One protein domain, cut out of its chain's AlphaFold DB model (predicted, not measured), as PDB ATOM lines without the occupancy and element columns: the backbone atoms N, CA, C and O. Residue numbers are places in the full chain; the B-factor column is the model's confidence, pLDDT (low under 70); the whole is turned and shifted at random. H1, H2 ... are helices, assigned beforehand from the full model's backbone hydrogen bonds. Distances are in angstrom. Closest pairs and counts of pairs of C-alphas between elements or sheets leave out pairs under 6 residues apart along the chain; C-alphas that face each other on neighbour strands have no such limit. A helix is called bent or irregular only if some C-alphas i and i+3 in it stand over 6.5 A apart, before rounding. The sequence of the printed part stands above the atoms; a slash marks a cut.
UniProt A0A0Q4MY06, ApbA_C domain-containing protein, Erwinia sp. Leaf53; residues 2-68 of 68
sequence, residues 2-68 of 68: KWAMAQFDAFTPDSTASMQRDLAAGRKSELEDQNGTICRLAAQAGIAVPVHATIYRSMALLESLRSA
ATOM      1  N   LYS A   2     130.120 146.413 141.871       68.25
ATOM      2  CA  LYS A   2     131.229 147.393 141.704       68.25
ATOM      3  C   LYS A   2     131.099 148.330 140.489       68.25
ATOM      4  O   LYS A   2     131.306 149.527 140.624       68.25
ATOM      5  N   TRP A   3     130.702 147.795 139.338       80.25
ATOM      6  CA  TRP A   3     130.544 148.569 138.101       80.25
ATOM      7  C   TRP A   3     129.424 149.617 138.155       80.25
ATOM      8  O   TRP A   3     129.563 150.677 137.563       80.25
ATOM      9  N   ALA A   4     128.339 149.348 138.891       77.00
ATOM     10  CA  ALA A   4     127.217 150.280 138.987       77.00
ATOM     11  C   ALA A   4     127.600 151.533 139.785       77.00
ATOM     12  O   ALA A   4     127.318 152.639 139.350       77.00
ATOM     13  N   MET A   5     128.288 151.363 140.919       88.00
ATOM     14  CA  MET A   5     128.724 152.497 141.746       88.00
ATOM     15  C   MET A   5     129.775 153.354 141.030       88.00
ATOM     16  O   MET A   5     129.633 154.567 141.002       88.00
ATOM     17  N   ALA A   6     130.731 152.728 140.331       89.56
ATOM     18  CA  ALA A   6     131.722 153.451 139.528       89.56
ATOM     19  C   ALA A   6     131.095 154.320 138.421       89.56
ATOM     20  O   ALA A   6     131.663 155.333 138.024       89.56
ATOM     21  N   GLN A   7     129.922 153.934 137.911       85.69
ATOM     22  CA  GLN A   7     129.206 154.725 136.915       85.69
ATOM     23  C   GLN A   7     128.518 155.951 137.522       85.69
ATOM     24  O   GLN A   7     128.502 157.000 136.885       85.69
ATOM     25  N   PHE A   8     128.000 155.845 138.750       87.38
ATOM     26  CA  PHE A   8     127.483 157.007 139.477       87.38
ATOM     27  C   PHE A   8     128.606 157.974 139.867       87.38
ATOM     28  O   PHE A   8     128.417 159.180 139.745       87.38
ATOM     29  N   ASP A   9     129.784 157.463 140.238       91.00
ATOM     30  CA  ASP A   9     130.965 158.292 140.537       91.00
ATOM     31  C   ASP A   9     131.446 159.104 139.319       91.00
ATOM     32  O   ASP A   9     132.095 160.137 139.471       91.00
ATOM     33  N   ALA A  10     131.127 158.651 138.103       90.88
ATOM     34  CA  ALA A  10     131.499 159.316 136.857       90.88
ATOM     35  C   ALA A  10     130.498 160.397 136.403       90.88
ATOM     36  O   ALA A  10     130.744 161.071 135.399       90.88
ATOM     37  N   PHE A  11     129.360 160.561 137.086       92.81
ATOM     38  CA  PHE A  11     128.373 161.576 136.724       92.81
ATOM     39  C   PHE A  11     128.879 162.984 137.034       92.81
ATOM     40  O   PHE A  11     129.409 163.272 138.104       92.81
ATOM     41  N   THR A  12     128.681 163.892 136.080       94.62
ATOM     42  CA  THR A  12     128.908 165.322 136.307       94.62
ATOM     43  C   THR A  12     127.817 165.895 137.219       94.62
ATOM     44  O   THR A  12     126.718 165.338 137.264       94.62
ATOM     45  N   PRO A  13     128.051 167.040 137.888       92.88
ATOM     46  CA  PRO A  13     127.024 167.697 138.706       92.88
ATOM     47  C   PRO A  13     125.717 168.001 137.955       92.88
ATOM     48  O   PRO A  13     124.649 167.990 138.558       92.88
ATOM     49  N   ASP A  14     125.795 168.218 136.639       94.00
ATOM     50  CA  ASP A  14     124.644 168.512 135.774       94.00
ATOM     51  C   ASP A  14     123.972 167.252 135.201       94.00
ATOM     52  O   ASP A  14     123.038 167.334 134.398       94.00
ATOM     53  N   SER A  15     124.461 166.063 135.562       94.62
ATOM     54  CA  SER A  15     123.880 164.809 135.097       94.62
ATOM     55  C   SER A  15     122.459 164.654 135.630       94.62
ATOM     56  O   SER A  15     122.187 164.792 136.819       94.62
ATOM     57  N   THR A  16     121.539 164.329 134.729       94.88
ATOM     58  CA  THR A  16     120.114 164.163 135.036       94.88
ATOM     59  C   THR A  16     119.644 162.768 134.648       94.88
ATOM     60  O   THR A  16     120.168 162.150 133.713       94.88
ATOM     61  N   ALA A  17     118.623 162.262 135.338       92.38
ATOM     62  CA  ALA A  17     117.960 161.026 134.932       92.38
ATOM     63  C   ALA A  17     117.161 161.241 133.633       92.38
ATOM     64  O   ALA A  17     116.687 162.347 133.371       92.38
ATOM     65  N   SER A  18     116.970 160.191 132.825       94.62
ATOM     66  CA  SER A  18     116.172 160.302 131.588       94.62
ATOM     67  C   SER A  18     114.747 160.767 131.872       94.62
ATOM     68  O   SER A  18     114.342 161.811 131.369       94.62
ATOM     69  N   MET A  19     114.069 160.091 132.803       95.81
ATOM     70  CA  MET A  19     112.721 160.450 133.243       95.81
ATOM     71  C   MET A  19     112.622 161.915 133.705       95.81
ATOM     72  O   MET A  19     111.644 162.590 133.404       95.81
ATOM     73  N   GLN A  20     113.650 162.452 134.379       94.31
ATOM     74  CA  GLN A  20     113.677 163.865 134.780       94.31
ATOM     75  C   GLN A  20     113.650 164.799 133.565       94.31
ATOM     76  O   GLN A  20     112.943 165.807 133.584       94.31
ATOM     77  N   ARG A  21     114.405 164.486 132.505       95.50
ATOM     78  CA  ARG A  21     114.410 165.286 131.272       95.50
ATOM     79  C   ARG A  21     113.087 165.198 130.522       95.50
ATOM     80  O   ARG A  21     112.697 166.185 129.902       95.50
ATOM     81  N   ASP A  22     112.419 164.050 130.559       95.56
ATOM     82  CA  ASP A  22     111.107 163.873 129.932       95.56
ATOM     83  C   ASP A  22     110.027 164.659 130.676       95.56
ATOM     84  O   ASP A  22     109.364 165.496 130.059       95.56
ATOM     85  N   LEU A  23     109.970 164.533 132.006       93.94
ATOM     86  CA  LEU A  23     109.089 165.334 132.863       93.94
ATOM     87  C   LEU A  23     109.325 166.840 132.678       93.94
ATOM     88  O   LEU A  23     108.378 167.609 132.516       93.94
ATOM     89  N   ALA A  24     110.587 167.282 132.660       92.12
ATOM     90  CA  ALA A  24     110.925 168.692 132.465       92.12
ATOM     91  C   ALA A  24     110.479 169.220 131.092       92.12
ATOM     92  O   ALA A  24     110.084 170.380 130.978       92.12
ATOM     93  N   ALA A  25     110.505 168.379 130.060       93.00
ATOM     94  CA  ALA A  25     110.102 168.745 128.709       93.00
ATOM     95  C   ALA A  25     108.607 168.533 128.417       93.00
ATOM     96  O   ALA A  25     108.198 168.744 127.278       93.00
ATOM     97  N   GLY A  26     107.808 168.092 129.397       91.06
ATOM     98  CA  GLY A  26     106.393 167.762 129.183       91.06
ATOM     99  C   GLY A  26     106.185 166.578 128.233       91.06
ATOM    100  O   GLY A  26     105.140 166.460 127.602       91.06
ATOM    101  N   ARG A  27     107.196 165.715 128.082       93.25
ATOM    102  CA  ARG A  27     107.062 164.464 127.331       93.25
ATOM    103  C   ARG A  27     106.527 163.382 128.255       93.25
ATOM    104  O   ARG A  27     106.774 163.413 129.457       93.25
ATOM    105  N   LYS A  28     105.866 162.387 127.661       93.06
ATOM    106  CA  LYS A  28     105.479 161.168 128.372       93.06
ATOM    107  C   LYS A  28     106.719 160.532 129.007       93.06
ATOM    108  O   LYS A  28     107.678 160.243 128.294       93.06
ATOM    109  N   SER A  29     106.669 160.312 130.314       96.44
ATOM    110  CA  SER A  29     107.741 159.683 131.085       96.44
ATOM    111  C   SER A  29     107.388 158.255 131.519       96.44
ATOM    112  O   SER A  29     106.234 157.831 131.442       96.44
ATOM    113  N   GLU A  30     108.372 157.512 132.029       97.44
ATOM    114  CA  GLU A  30     108.170 156.183 132.627       97.44
ATOM    115  C   GLU A  30     107.687 156.249 134.094       97.44
ATOM    116  O   GLU A  30     107.812 155.273 134.840       97.44
ATOM    117  N   LEU A  31     107.169 157.398 134.555       97.19
ATOM    118  CA  LEU A  31     106.730 157.590 135.942       97.19
ATOM    119  C   LEU A  31     105.619 156.603 136.340       97.19
ATOM    120  O   LEU A  31     105.665 156.035 137.438       97.19
ATOM    121  N   GLU A  32     104.642 156.390 135.453       97.19
ATOM    122  CA  GLU A  32     103.554 155.424 135.653       97.19
ATOM    123  C   GLU A  32     104.085 153.989 135.694       97.19
ATOM    124  O   GLU A  32     103.741 153.209 136.584       97.19
ATOM    125  N   ASP A  33     104.989 153.663 134.771       97.38
ATOM    126  CA  ASP A  33     105.534 152.319 134.621       97.38
ATOM    127  C   ASP A  33     106.392 151.914 135.829       97.38
ATOM    128  O   ASP A  33     106.372 150.752 136.239       97.38
ATOM    129  N   GLN A  34     107.096 152.872 136.443       97.50
ATOM    130  CA  GLN A  34     107.965 152.646 137.600       97.50
ATOM    131  C   GLN A  34     107.236 152.905 138.930       97.50
ATOM    132  O   GLN A  34     106.755 151.976 139.587       97.50
ATOM    133  N   ASN A  35     107.141 154.166 139.362       98.31
ATOM    134  CA  ASN A  35     106.584 154.520 140.670       98.31
ATOM    135  C   ASN A  35     105.074 154.259 140.754       98.31
ATOM    136  O   ASN A  35     104.599 153.840 141.817       98.31
ATOM    137  N   GLY A  36     104.338 154.469 139.657       98.31
ATOM    138  CA  GLY A  36     102.907 154.162 139.569       98.31
ATOM    139  C   GLY A  36     102.635 152.675 139.793       98.31
ATOM    140  O   GLY A  36     101.823 152.310 140.648       98.31
ATOM    141  N   THR A  37     103.407 151.801 139.139       98.69
ATOM    142  CA  THR A  37     103.340 150.347 139.350       98.69
ATOM    143  C   THR A  37     103.584 149.956 140.804       98.69
ATOM    144  O   THR A  37     102.802 149.179 141.358       98.69
ATOM    145  N   ILE A  38     104.612 150.510 141.458       98.69
ATOM    146  CA  ILE A  38     104.885 150.210 142.872       98.69
ATOM    147  C   ILE A  38     103.701 150.627 143.750       98.69
ATOM    148  O   ILE A  38     103.257 149.840 144.582       98.69
ATOM    149  N   CYS A  39     103.142 151.823 143.539       98.69
ATOM    150  CA  CYS A  39     101.980 152.293 144.298       98.69
ATOM    151  C   CYS A  39     100.750 151.394 144.088       98.69
ATOM    152  O   CYS A  39     100.072 151.048 145.056       98.69
ATOM    153  N   ARG A  40     100.481 150.979 142.844       98.56
ATOM    154  CA  ARG A  40      99.353 150.104 142.495       98.56
ATOM    155  C   ARG A  40      99.475 148.719 143.130       98.56
ATOM    156  O   ARG A  40      98.508 148.240 143.718       98.56
ATOM    157  N   LEU A  41     100.647 148.090 143.045       98.81
ATOM    158  CA  LEU A  41     100.885 146.772 143.645       98.81
ATOM    159  C   LEU A  41     100.872 146.839 145.179       98.81
ATOM    160  O   LEU A  41     100.281 145.982 145.831       98.81
ATOM    161  N   ALA A  42     101.461 147.884 145.764       98.69
ATOM    162  CA  ALA A  42     101.470 148.077 147.210       98.69
ATOM    163  C   ALA A  42     100.055 148.272 147.776       98.69
ATOM    164  O   ALA A  42      99.730 147.697 148.812       98.69
ATOM    165  N   ALA A  43      99.186 149.001 147.065       98.50
ATOM    166  CA  ALA A  43      97.782 149.153 147.441       98.50
ATOM    167  C   ALA A  43      97.028 147.811 147.445       98.50
ATOM    168  O   ALA A  43      96.275 147.542 148.376       98.50
ATOM    169  N   GLN A  44      97.266 146.949 146.450       98.69
ATOM    170  CA  GLN A  44      96.676 145.603 146.394       98.69
ATOM    171  C   GLN A  44      97.159 144.704 147.542       98.69
ATOM    172  O   GLN A  44      96.397 143.882 148.041       98.69
ATOM    173  N   ALA A  45      98.410 144.876 147.969       98.50
ATOM    174  CA  ALA A  45      99.022 144.107 149.049       98.50
ATOM    175  C   ALA A  45      98.817 144.712 150.453       98.50
ATOM    176  O   ALA A  45      99.251 144.114 151.435       98.50
ATOM    177  N   GLY A  46      98.207 145.898 150.573       98.44
ATOM    178  CA  GLY A  46      98.078 146.609 151.852       98.44
ATOM    179  C   GLY A  46      99.411 147.100 152.441       98.44
ATOM    180  O   GLY A  46      99.525 147.254 153.655       98.44
ATOM    181  N   ILE A  47     100.429 147.336 151.606       98.75
ATOM    182  CA  ILE A  47     101.773 147.763 152.025       98.75
ATOM    183  C   ILE A  47     101.922 149.279 151.857       98.75
ATOM    184  O   ILE A  47     101.628 149.839 150.802       98.75
ATOM    185  N   ALA A  48     102.434 149.961 152.882       98.50
ATOM    186  CA  ALA A  48     102.744 151.383 152.791       98.50
ATOM    187  C   ALA A  48     104.056 151.622 152.021       98.50
ATOM    188  O   ALA A  48     105.106 151.095 152.383       98.50
ATOM    189  N   VAL A  49     104.008 152.480 150.997       98.69
ATOM    190  CA  VAL A  49     105.175 152.896 150.192       98.69
ATOM    191  C   VAL A  49     105.318 154.426 150.169       98.69
ATOM    192  O   VAL A  49     105.227 155.049 149.110       98.69
ATOM    193  N   PRO A  50     105.519 155.078 151.330       98.38
ATOM    194  CA  PRO A  50     105.386 156.533 151.464       98.38
ATOM    195  C   PRO A  50     106.325 157.327 150.544       98.38
ATOM    196  O   PRO A  50     105.928 158.359 150.003       98.38
ATOM    197  N   VAL A  51     107.540 156.824 150.305       98.62
ATOM    198  CA  VAL A  51     108.511 157.463 149.401       98.62
ATOM    199  C   VAL A  51     108.031 157.403 147.948       98.62
ATOM    200  O   VAL A  51     107.951 158.437 147.289       98.62
ATOM    201  N   HIS A  52     107.629 156.224 147.459       98.56
ATOM    202  CA  HIS A  52     107.108 156.087 146.094       98.56
ATOM    203  C   HIS A  52     105.816 156.873 145.891       98.56
ATOM    204  O   HIS A  52     105.680 157.531 144.865       98.56
ATOM    205  N   ALA A  53     104.917 156.864 146.879       98.56
ATOM    206  CA  ALA A  53     103.662 157.605 146.826       98.56
ATOM    207  C   ALA A  53     103.887 159.120 146.749       98.56
ATOM    208  O   ALA A  53     103.212 159.797 145.975       98.56
ATOM    209  N   THR A  54     104.848 159.646 147.515       98.62
ATOM    210  CA  THR A  54     105.213 161.068 147.472       98.62
ATOM    211  C   THR A  54     105.777 161.434 146.104       98.62
ATOM    212  O   THR A  54     105.258 162.339 145.456       98.62
ATOM    213  N   ILE A  55     106.775 160.684 145.619       97.94
ATOM    214  CA  ILE A  55     107.391 160.929 144.306       97.94
ATOM    215  C   ILE A  55     106.340 160.864 143.194       97.94
ATOM    216  O   ILE A  55     106.245 161.788 142.391       97.94
ATOM    217  N   TYR A  56     105.530 159.803 143.170       98.12
ATOM    218  CA  TYR A  56     104.526 159.591 142.131       98.12
ATOM    219  C   TYR A  56     103.519 160.740 142.081       98.12
ATOM    220  O   TYR A  56     103.321 161.332 141.027       98.12
ATOM    221  N   ARG A  57     102.942 161.128 143.226       97.88
ATOM    222  CA  ARG A  57     101.944 162.208 143.280       97.88
ATOM    223  C   ARG A  57     102.527 163.563 142.886       97.88
ATOM    224  O   ARG A  57     101.894 164.292 142.130       97.88
ATOM    225  N   SER A  58     103.717 163.902 143.383       97.00
ATOM    226  CA  SER A  58     104.359 165.181 143.066       97.00
ATOM    227  C   SER A  58     104.735 165.285 141.588       97.00
ATOM    228  O   SER A  58     104.516 166.330 140.977       97.00
ATOM    229  N   MET A  59     105.279 164.217 141.001       96.62
ATOM    230  CA  MET A  59     105.709 164.231 139.601       96.62
ATOM    231  C   MET A  59     104.533 164.083 138.627       96.62
ATOM    232  O   MET A  59     104.536 164.745 137.597       96.62
ATOM    233  N   ALA A  60     103.492 163.314 138.969       95.38
ATOM    234  CA  ALA A  60     102.288 163.195 138.141       95.38
ATOM    235  C   ALA A  60     101.543 164.535 138.035       95.38
ATOM    236  O   ALA A  60     101.051 164.895 136.966       95.38
ATOM    237  N   LEU A  61     101.514 165.323 139.120       94.81
ATOM    238  CA  LEU A  61     101.007 166.694 139.076       94.81
ATOM    239  C   LEU A  61     101.834 167.562 138.117       94.81
ATOM    240  O   LEU A  61     101.267 168.256 137.278       94.81
ATOM    241  N   LEU A  62     103.167 167.514 138.218       94.44
ATOM    242  CA  LEU A  62     104.054 168.264 137.327       94.44
ATOM    243  C   LEU A  62     103.839 167.888 135.853       94.44
ATOM    244  O   LEU A  62     103.752 168.777 135.008       94.44
ATOM    245  N   GLU A  63     103.749 166.594 135.552       94.06
ATOM    246  CA  GLU A  63     103.536 166.079 134.198       94.06
ATOM    247  C   GLU A  63     102.184 166.540 133.639       94.06
ATOM    248  O   GLU A  63     102.121 167.049 132.519       94.06
ATOM    249  N   SER A  64     101.120 166.478 134.449       91.38
ATOM    250  CA  SER A  64      99.794 166.978 134.072       91.38
ATOM    251  C   SER A  64      99.792 168.480 133.786       91.38
ATOM    252  O   SER A  64      99.109 168.907 132.862       91.38
ATOM    253  N   LEU A  65     100.534 169.281 134.556       93.00
ATOM    254  CA  LEU A  65     100.617 170.735 134.362       93.00
ATOM    255  C   LEU A  65     101.421 171.127 133.116       93.00
ATOM    256  O   LEU A  65     101.245 172.227 132.607       93.00
ATOM    257  N   ARG A  66     102.327 170.259 132.652       89.19
ATOM    258  CA  ARG A  66     103.178 170.492 131.473       89.19
ATOM    259  C   ARG A  66     102.625 169.885 130.185       89.19
ATOM    260  O   ARG A  66     103.132 170.208 129.116       89.19
ATOM    261  N   SER A  67     101.638 169.000 130.298       79.19
ATOM    262  CA  SER A  67     100.953 168.366 129.164       79.19
ATOM    263  C   SER A  67      99.681 169.112 128.733       79.19
ATOM    264  O   SER A  67      99.042 168.695 127.769       79.19
ATOM    265  N   ALA A  68      99.300 170.165 129.466       68.75
ATOM    266  CA  ALA A  68      98.179 171.059 129.174       68.75
ATOM    267  C   ALA A  68      98.652 172.283 128.378       68.75
ATOM    268  O   ALA A  68      97.880 172.731 127.500       68.75
TER     269      ALA A  68
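AT A GLANCE: This is residues 2 to 68 of the 68 residues of the protein "ApbA_C domain-containing protein" of Erwinia sp. Leaf53 (UniProt A0A0Q4MY06). The longest helix, H4, pairs with H3 in a helical hairpin, the short helix H2 packs on the last part of H4, and residues 2 to 17, with the small helix H1 in them, stick out from this body as a free arm. H1 touches no other helix, and the body without the arm is an elongated piece made by H2, H3, H4 and their links. The printed part has 67 residues with four named helices in the order H1, H2, H3, H4 and no named strand, and its class is all helix. The whole is loose, with a radius of gyration of the C-alphas of 14.4 A, and flat in outline, spanning 38 by 35 by 16 A.

HOW THE PARTS SIT: H4, residues 50 to 66, touches H3, residues 31 to 45, with 13 pairs of C-alphas within 8 A; the closest C-alphas are those of Asn 35 and Tyr 56, 5.7 A apart. The two run opposite ways at a steep tilt of 41 degrees and form a helical hairpin. H4 also touches H2, residues 18 to 24, with its residues 59 to 66 alone; the closest C-alphas are those of Leu 23 and Glu 63, 5.8 A apart. H2 and H4 run the same way at a steep tilt of 51 degrees. H2 and H3 are close but not clearly touching, with the C-alphas of Met 19 and Leu 31 closest at 7.2 A, and their lines are about perpendicular at 80 degrees. H1, residues 2 to 9, is apart from H2, H3 and H4. In H1, H2 and H4 every O i to N i+4 pair is within hydrogen-bond range; in H3 10 of 11 are.

IN THESE COORDINATES: H4 is 24.5 A from first to last C-alpha, from Pro 50 at (105.386, 156.533, 151.464) to Arg 66 at (103.178, 170.492, 131.473). H3, from Leu 31 to Ala 45, is 20.3 A long and ends at C-alpha 45 at (99.022, 144.107, 149.049). H2, from Ser 18 to Ala 24, is 9.9 A long. H1, from Lys 2 at (131.229, 147.393, 141.704) to Asp 9, is 11.0 A long. No helix is bent.

THE WHOLE: The C-alphas farthest apart are those of Lys 2 and Ala 68, 42.5 A. Residues 2 to 17, of which 2 to 9 belong to H1, stand free; the other 51 residues span 34 by 17 by 15 A. The printed part has no cut. The link from H3 to H4 is tight, the links from H1 to H2 and from H2 to H3 are short, and no link is long. The mean pLDDT of the printed part is 93.9, and residues 2 and 68 are under 70.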